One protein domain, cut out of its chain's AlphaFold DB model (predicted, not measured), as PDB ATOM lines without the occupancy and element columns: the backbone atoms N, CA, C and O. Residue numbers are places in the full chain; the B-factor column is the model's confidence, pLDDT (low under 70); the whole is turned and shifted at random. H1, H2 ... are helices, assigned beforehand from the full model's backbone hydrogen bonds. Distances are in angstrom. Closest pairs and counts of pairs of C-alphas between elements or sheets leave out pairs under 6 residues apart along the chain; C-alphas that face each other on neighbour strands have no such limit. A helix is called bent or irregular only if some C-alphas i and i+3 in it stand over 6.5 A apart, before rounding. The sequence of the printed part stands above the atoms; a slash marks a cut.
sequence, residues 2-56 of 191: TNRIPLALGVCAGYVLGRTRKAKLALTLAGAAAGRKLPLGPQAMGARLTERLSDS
ATOM      1  N   THR A   2     168.165 147.732 157.578       59.88
ATOM      2  CA  THR A   2     168.053 146.308 157.214       59.88
ATOM      3  C   THR A   2     167.038 145.611 158.109       59.88
ATOM      4  O   THR A   2     167.266 145.452 159.307       59.88
ATOM      5  N   ASN A   3     165.938 145.157 157.512       70.25
ATOM      6  CA  ASN A   3     164.919 144.355 158.175       70.25
ATOM      7  C   ASN A   3     165.456 142.937 158.421       70.25
ATOM      8  O   ASN A   3     165.229 142.017 157.643       70.25
ATOM      9  N   ARG A   4     166.193 142.769 159.524       77.56
ATOM     10  CA  ARG A   4     166.709 141.464 159.985       77.56
ATOM     11  C   ARG A   4     165.610 140.580 160.583       77.56
ATOM     12  O   ARG A   4     165.723 139.361 160.566       77.56
ATOM     13  N   ILE A   5     164.532 141.200 161.060       81.94
ATOM     14  CA  ILE A   5     163.377 140.546 161.690       81.94
ATOM     15  C   ILE A   5     162.638 139.592 160.732       81.94
ATOM     16  O   ILE A   5     162.496 138.429 161.095       81.94
ATOM     17  N   PRO A   6     162.217 139.989 159.513       79.31
ATOM     18  CA  PRO A   6     161.541 139.064 158.598       79.31
ATOM     19  C   PRO A   6     162.439 137.904 158.158       79.31
ATOM     20  O   PRO A   6     161.951 136.798 157.950       79.31
ATOM     21  N   LEU A   7     163.753 138.125 158.068       77.38
ATOM     22  CA  LEU A   7     164.708 137.089 157.677       77.38
ATOM     23  C   LEU A   7     164.900 136.057 158.798       77.38
ATOM     24  O   LEU A   7     164.808 134.857 158.552       77.38
ATOM     25  N   ALA A   8     165.072 136.512 160.043       81.38
ATOM     26  CA  ALA A   8     165.128 135.633 161.209       81.38
ATOM     27  C   ALA A   8     163.810 134.864 161.413       81.38
ATOM     28  O   ALA A   8     163.825 133.669 161.699       81.38
ATOM     29  N   LEU A   9     162.666 135.521 161.200       85.44
ATOM     30  CA  LEU A   9     161.346 134.906 161.329       85.44
ATOM     31  C   LEU A   9     161.104 133.865 160.230       85.44
ATOM     32  O   LEU A   9     160.604 132.789 160.531       85.44
ATOM     33  N   GLY A  10     161.544 134.119 158.993       82.81
ATOM     34  CA  GLY A  10     161.495 133.139 157.906       82.81
ATOM     35  C   GLY A  10     162.307 131.873 158.200       82.81
ATOM     36  O   GLY A  10     161.826 130.766 157.969       82.81
ATOM     37  N   VAL A  11     163.503 132.014 158.780       80.81
ATOM     38  CA  VAL A  11     164.348 130.872 159.174       80.81
ATOM     39  C   VAL A  11     163.743 130.111 160.359       80.81
ATOM     40  O   VAL A  11     163.664 128.885 160.317       80.81
ATOM     41  N   CYS A  12     163.251 130.811 161.387       79.06
ATOM     42  CA  CYS A  12     162.589 130.182 162.534       79.06
ATOM     43  C   CYS A  12     161.283 129.482 162.133       79.06
ATOM     44  O   CYS A  12     161.041 128.352 162.553       79.06
ATOM     45  N   ALA A  13     160.473 130.108 161.278       80.81
ATOM     46  CA  ALA A  13     159.264 129.507 160.726       80.81
ATOM     47  C   ALA A  13     159.604 128.274 159.880       80.81
ATOM     48  O   ALA A  13     158.982 127.230 160.052       80.81
ATOM     49  N   GLY A  14     160.642 128.348 159.041       79.62
ATOM     50  CA  GLY A  14     161.130 127.210 158.264       79.62
ATOM     51  C   GLY A  14     161.640 126.057 159.135       79.62
ATOM     52  O   GLY A  14     161.371 124.896 158.837       79.62
ATOM     53  N   TYR A  15     162.325 126.351 160.242       81.81
ATOM     54  CA  TYR A  15     162.872 125.333 161.140       81.81
ATOM     55  C   TYR A  15     161.799 124.666 162.009       81.81
ATOM     56  O   TYR A  15     161.776 123.440 162.133       81.81
ATOM     57  N   VAL A  16     160.873 125.449 162.571       78.00
ATOM     58  CA  VAL A  16     159.737 124.923 163.344       78.00
ATOM     59  C   VAL A  16     158.819 124.103 162.442       78.00
ATOM     60  O   VAL A  16     158.439 122.988 162.804       78.00
ATOM     61  N   LEU A  17     158.545 124.586 161.227       72.62
ATOM     62  CA  LEU A  17     157.762 123.845 160.247       72.62
ATOM     63  C   LEU A  17     158.502 122.570 159.809       72.62
ATOM     64  O   LEU A  17     157.913 121.491 159.814       72.62
ATOM     65  N   GLY A  18     159.812 122.642 159.557       72.25
ATOM     66  CA  GLY A  18     160.657 121.506 159.167       72.25
ATOM     67  C   GLY A  18     160.891 120.456 160.262       72.25
ATOM     68  O   GLY A  18     161.271 119.318 159.962       72.25
ATOM     69  N   ARG A  19     160.644 120.783 161.535       81.75
ATOM     70  CA  ARG A  19     160.690 119.798 162.626       81.75
ATOM     71  C   ARG A  19     159.467 118.879 162.618       81.75
ATOM     72  O   ARG A  19     159.547 117.759 163.121       81.75
ATOM     73  N   THR A  20     158.373 119.287 161.974       77.56
ATOM     74  CA  THR A  20     157.203 118.425 161.794       77.56
ATOM     75  C   THR A  20     157.440 117.460 160.625       77.56
ATOM     76  O   THR A  20     157.662 117.862 159.481       77.56
ATOM     77  N   ARG A  21     157.405 116.147 160.893       73.62
ATOM     78  CA  ARG A  21     157.602 115.103 159.860       73.62
ATOM     79  C   ARG A  21     156.628 115.252 158.679       73.62
ATOM     80  O   ARG A  21     156.986 114.929 157.551       73.62
ATOM     81  N   LYS A  22     155.434 115.803 158.927       79.31
ATOM     82  CA  LYS A  22     154.395 116.055 157.916       79.31
ATOM     83  C   LYS A  22     154.785 117.152 156.926       79.31
ATOM     84  O   LYS A  22     154.575 116.976 155.733       79.31
ATOM     85  N   ALA A  23     155.405 118.238 157.386       80.06
ATOM     86  CA  ALA A  23     155.876 119.286 156.485       80.06
ATOM     87  C   ALA A  23     157.077 118.827 155.654       80.06
ATOM     88  O   ALA A  23     157.164 119.181 154.486       80.06
ATOM     89  N   LYS A  24     157.972 117.998 156.215       73.69
ATOM     90  CA  LYS A  24     159.052 117.371 155.434       73.69
ATOM     91  C   LYS A  24     158.493 116.527 154.296       73.69
ATOM     92  O   LYS A  24     158.915 116.716 153.164       73.69
ATOM     93  N   LEU A  25     157.511 115.669 154.581       85.38
ATOM     94  CA  LEU A  25     156.854 114.863 153.553       85.38
ATOM     95  C   LEU A  25     156.124 115.726 152.526       85.38
ATOM     96  O   LEU A  25     156.311 115.518 151.332       85.38
ATOM     97  N   ALA A  26     155.357 116.724 152.969       84.94
ATOM     98  CA  ALA A  26     154.658 117.642 152.079       84.94
ATOM     99  C   ALA A  26     155.630 118.422 151.188       84.94
ATOM    100  O   ALA A  26     155.381 118.544 149.999       84.94
ATOM    101  N   LEU A  27     156.760 118.888 151.722       81.56
ATOM    102  CA  LEU A  27     157.788 119.587 150.955       81.56
ATOM    103  C   LEU A  27     158.487 118.649 149.965       81.56
ATOM    104  O   LEU A  27     158.748 119.053 148.840       81.56
ATOM    105  N   THR A  28     158.768 117.399 150.343       84.12
ATOM    106  CA  THR A  28     159.356 116.419 149.419       84.12
ATOM    107  C   THR A  28     158.374 116.001 148.331       84.12
ATOM    108  O   THR A  28     158.772 115.905 147.178       84.12
ATOM    109  N   LEU A  29     157.093 115.809 148.661       87.88
ATOM    110  CA  LEU A  29     156.038 115.501 147.693       87.88
ATOM    111  C   LEU A  29     155.767 116.694 146.781       87.88
ATOM    112  O   LEU A  29     155.720 116.526 145.570       87.88
ATOM    113  N   ALA A  30     155.649 117.899 147.338       82.38
ATOM    114  CA  ALA A  30     155.490 119.128 146.572       82.38
ATOM    115  C   ALA A  30     156.719 119.395 145.701       82.38
ATOM    116  O   ALA A  30     156.568 119.758 144.543       82.38
ATOM    117  N   GLY A  31     157.928 119.164 146.216       80.25
ATOM    118  CA  GLY A  31     159.178 119.287 145.471       80.25
ATOM    119  C   GLY A  31     159.299 118.251 144.355       80.25
ATOM    120  O   GLY A  31     159.689 118.600 143.247       80.25
ATOM    121  N   ALA A  32     158.904 117.001 144.599       80.56
ATOM    122  CA  ALA A  32     158.879 115.950 143.585       80.56
ATOM    123  C   ALA A  32     157.809 116.217 142.516       80.56
ATOM    124  O   ALA A  32     158.072 116.072 141.325       80.56
ATOM    125  N   ALA A  33     156.617 116.664 142.919       78.75
ATOM    126  CA  ALA A  33     155.537 117.017 142.005       78.75
ATOM    127  C   ALA A  33     155.870 118.272 141.181       78.75
ATOM    128  O   ALA A  33     155.650 118.286 139.971       78.75
ATOM    129  N   ALA A  34     156.452 119.300 141.805       74.31
ATOM    130  CA  ALA A  34     156.931 120.498 141.122       74.31
ATOM    131  C   ALA A  34     158.105 120.172 140.188       74.31
ATOM    132  O   ALA A  34     158.119 120.622 139.048       74.31
ATOM    133  N   GLY A  35     159.042 119.328 140.628       67.12
ATOM    134  CA  GLY A  35     160.167 118.868 139.817       67.12
ATOM    135  C   GLY A  35     159.739 118.029 138.612       67.12
ATOM    136  O   GLY A  35     160.360 118.119 137.562       67.12
ATOM    137  N   ARG A  36     158.650 117.257 138.731       66.75
ATOM    138  CA  ARG A  36     158.108 116.443 137.634       66.75
ATOM    139  C   ARG A  36     157.223 117.231 136.662       66.75
ATOM    140  O   ARG A  36     157.083 116.814 135.519       66.75
ATOM    141  N   LYS A  37     156.614 118.345 137.094       64.56
ATOM    142  CA  LYS A  37     155.733 119.178 136.247       64.56
ATOM    143  C   LYS A  37     156.404 120.400 135.616       64.56
ATOM    144  O   LYS A  37     155.798 121.018 134.746       64.56
ATOM    145  N   LEU A  38     157.621 120.759 136.017       59.53
ATOM    146  CA  LEU A  38     158.365 121.862 135.412       59.53
ATOM    147  C   LEU A  38     159.323 121.316 134.337       59.53
ATOM    148  O   LEU A  38     160.301 120.664 134.692       59.53
ATOM    149  N   PRO A  39     159.129 121.624 133.039       58.84
ATOM    150  CA  PRO A  39     160.115 121.315 131.992       58.84
ATOM    151  C   PRO A  39     161.410 122.145 132.127       58.84
ATOM    152  O   PRO A  39     162.343 121.998 131.346       58.84
ATOM    153  N   LEU A  40     161.479 123.019 133.136       58.88
ATOM    154  CA  LEU A  40     162.659 123.758 133.557       58.88
ATOM    155  C   LEU A  40     163.183 123.077 134.820       58.88
ATOM    156  O   LEU A  40     162.620 123.252 135.901       58.88
ATOM    157  N   GLY A  41     164.222 122.261 134.667       67.94
ATOM    158  CA  GLY A  41     164.749 121.443 135.752       67.94
ATOM    159  C   GLY A  41     165.117 122.250 137.009       67.94
ATOM    160  O   GLY A  41     165.334 123.465 136.946       67.94
ATOM    161  N   PRO A  42     165.264 121.582 138.166       66.19
ATOM    162  CA  PRO A  42     165.642 122.213 139.435       66.19
ATOM    163  C   PRO A  42     166.922 123.054 139.336       66.19
ATOM    164  O   PRO A  42     167.081 124.014 140.086       66.19
ATOM    165  N   GLN A  43     167.801 122.757 138.377       70.81
ATOM    166  CA  GLN A  43     168.978 123.568 138.071       70.81
ATOM    167  C   GLN A  43     168.647 124.953 137.500       70.81
ATOM    168  O   GLN A  43     169.327 125.906 137.847       70.81
ATOM    169  N   ALA A  44     167.605 125.103 136.679       72.38
ATOM    170  CA  ALA A  44     167.217 126.394 136.106       72.38
ATOM    171  C   ALA A  44     166.551 127.308 137.151       72.38
ATOM    172  O   ALA A  44     166.823 128.507 137.209       72.38
ATOM    173  N   MET A  45     165.721 126.732 138.027       73.88
ATOM    174  CA  MET A  45     165.196 127.433 139.208       73.88
ATOM    175  C   MET A  45     166.311 127.759 140.204       73.88
ATOM    176  O   MET A  45     166.386 128.882 140.697       73.88
ATOM    177  N   GLY A  46     167.212 126.803 140.445       80.62
ATOM    178  CA  GLY A  46     168.412 126.991 141.250       80.62
ATOM    179  C   GLY A  46     169.272 128.131 140.722       80.62
ATOM    180  O   GLY A  46     169.623 128.998 141.509       80.62
ATOM    181  N   ALA A  47     169.507 128.193 139.406       79.31
ATOM    182  CA  ALA A  47     170.281 129.235 138.736       79.31
ATOM    183  C   ALA A  47     169.699 130.631 138.994       79.31
ATOM    184  O   ALA A  47     170.410 131.500 139.496       79.31
ATOM    185  N   ARG A  48     168.391 130.817 138.769       79.69
ATOM    186  CA  ARG A  48     167.691 132.088 139.040       79.69
ATOM    187  C   ARG A  48     167.693 132.464 140.522       79.69
ATOM    188  O   ARG A  48     167.738 133.642 140.875       79.69
ATOM    189  N   LEU A  49     167.647 131.467 141.405       79.94
ATOM    190  CA  LEU A  49     167.752 131.676 142.843       79.94
ATOM    191  C   LEU A  49     169.176 132.095 143.231       79.94
ATOM    192  O   LEU A  49     169.339 133.056 143.973       79.94
ATOM    193  N   THR A  50     170.209 131.430 142.704       78.69
ATOM    194  CA  THR A  50     171.617 131.804 142.911       78.69
ATOM    195  C   THR A  50     171.952 133.163 142.326       78.69
ATOM    196  O   THR A  50     172.768 133.869 142.911       78.69
ATOM    197  N   GLU A  51     171.322 133.550 141.223       78.31
ATOM    198  CA  GLU A  51     171.449 134.875 140.618       78.31
ATOM    199  C   GLU A  51     170.876 135.934 141.570       78.31
ATOM    200  O   GLU A  51     171.619 136.781 142.062       78.31
ATOM    201  N   ARG A  52     169.630 135.762 142.040       78.19
ATOM    202  CA  ARG A  52     169.038 136.645 143.067       78.19
ATOM    203  C   ARG A  52     169.798 136.675 144.395       78.19
ATOM    204  O   ARG A  52     169.837 137.709 145.060       78.19
ATOM    205  N   LEU A  53     170.363 135.548 144.826       76.69
ATOM    206  CA  LEU A  53     171.184 135.482 146.039       76.69
ATOM    207  C   LEU A  53     172.549 136.152 145.833       76.69
ATOM    208  O   LEU A  53     173.102 136.695 146.789       76.69
ATOM    209  N   SER A  54     173.081 136.131 144.609       75.00
ATOM    210  CA  SER A  54     174.345 136.778 144.249       75.00
ATOM    211  C   SER A  54     174.215 138.289 144.124       75.00
ATOM    212  O   SER A  54     175.163 138.986 144.485       75.00
ATOM    213  N   ASP A  55     173.050 138.766 143.691       78.50
ATOM    214  CA  ASP A  55     172.727 140.187 143.554       78.50
ATOM    215  C   ASP A  55     172.430 140.872 144.895       78.50
ATOM    216  O   ASP A  55     172.430 142.099 144.991       78.50
ATOM    217  N   SER A  56     172.211 140.104 145.970       79.62
ATOM    218  CA  SER A  56     171.966 140.661 147.300       79.62
ATOM    219  C   SER A  56     173.280 140.953 148.051       79.62
ATOM    220  O   SER A  56     173.978 140.023 148.477       79.62
TER     221      SER A  56
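What this domain is: This is residues 2 to 56 of the 191 residues of an uncharacterized protein of Streptomyces sp. CNZ288 (UniProt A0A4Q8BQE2). Three helices follow one another end to end as three sides of a flat, open frame, with H1 and H3 as the two arms, H2 as the side that joins them, and an empty middle. H1 and H2 come near each other at one corner and H2 and H3 at the other, while the ends of the printed part lie across the open side from each other. The printed part has 55 residues with three named helices, in the order H1, H2, H3, and no named strand; its class is all helix. It is loose, with a radius of gyration of the C-alphas of 14.1 A, and the C-alphas span 36 by 33 by 10 A.

How they stand to each other: From the first printed residue, Thr 2, the backbone soon enters H1, residues 4 to 19. H1 is joined to H2, residues 21 to 37, by a tight link of one residue, Thr 20. H1 and H2 are close but not clearly touching, and their closest C-alphas, those of Gly 18 and Lys 24, are 5.8 A apart. Their lines stand about perpendicular, at 80 degrees, and their centres are 18.9 A apart. A tight link of four residues leads from H2 to H3, residues 42 to 54. H2 and H3 are close but not clearly touching, and their closest C-alphas, those of Gly 35 and Pro 42, are 6.4 A apart. Their lines stand at 72 degrees, only just about perpendicular, and their centres are 19.0 A apart. H1 and H3 are apart. In H1, H2 and H3, every O i to N i+4 pair is within hydrogen-bond range.

Where its parts are: H1, residues 4 to 19, begins with C-alpha 4 at (166.709, 141.464, 159.985) and measures 22.6 A from first to last C-alpha. H2, residues 21 to 37, is the longest helix by residues, with 17, and measures 24.0 A; its C-alpha 21 is at (157.602, 115.103, 159.860). H3, residues 42 to 54, measures 17.6 A and ends with C-alpha 54 at (174.345, 136.778, 144.249). The three helices are not bent.

The domain as a whole: The two C-alphas farthest apart, those of Thr 2 and Arg 36, are 37.1 A apart, while the first and last printed C-alphas, those of Thr 2 and Ser 56, are 12.1 A apart. Residues 2 to 13, of which 4 to 13 belong to H1, stand free, as do residues 36 to 41 and residues 46 to 56, of which 46 to 54 belong to H3. The printed part has no cut and no long link between its helices. The mean pLDDT of the printed part is 76.3, and the model's confidence is low, under 70, at residue 2 and at residues 35 to 42.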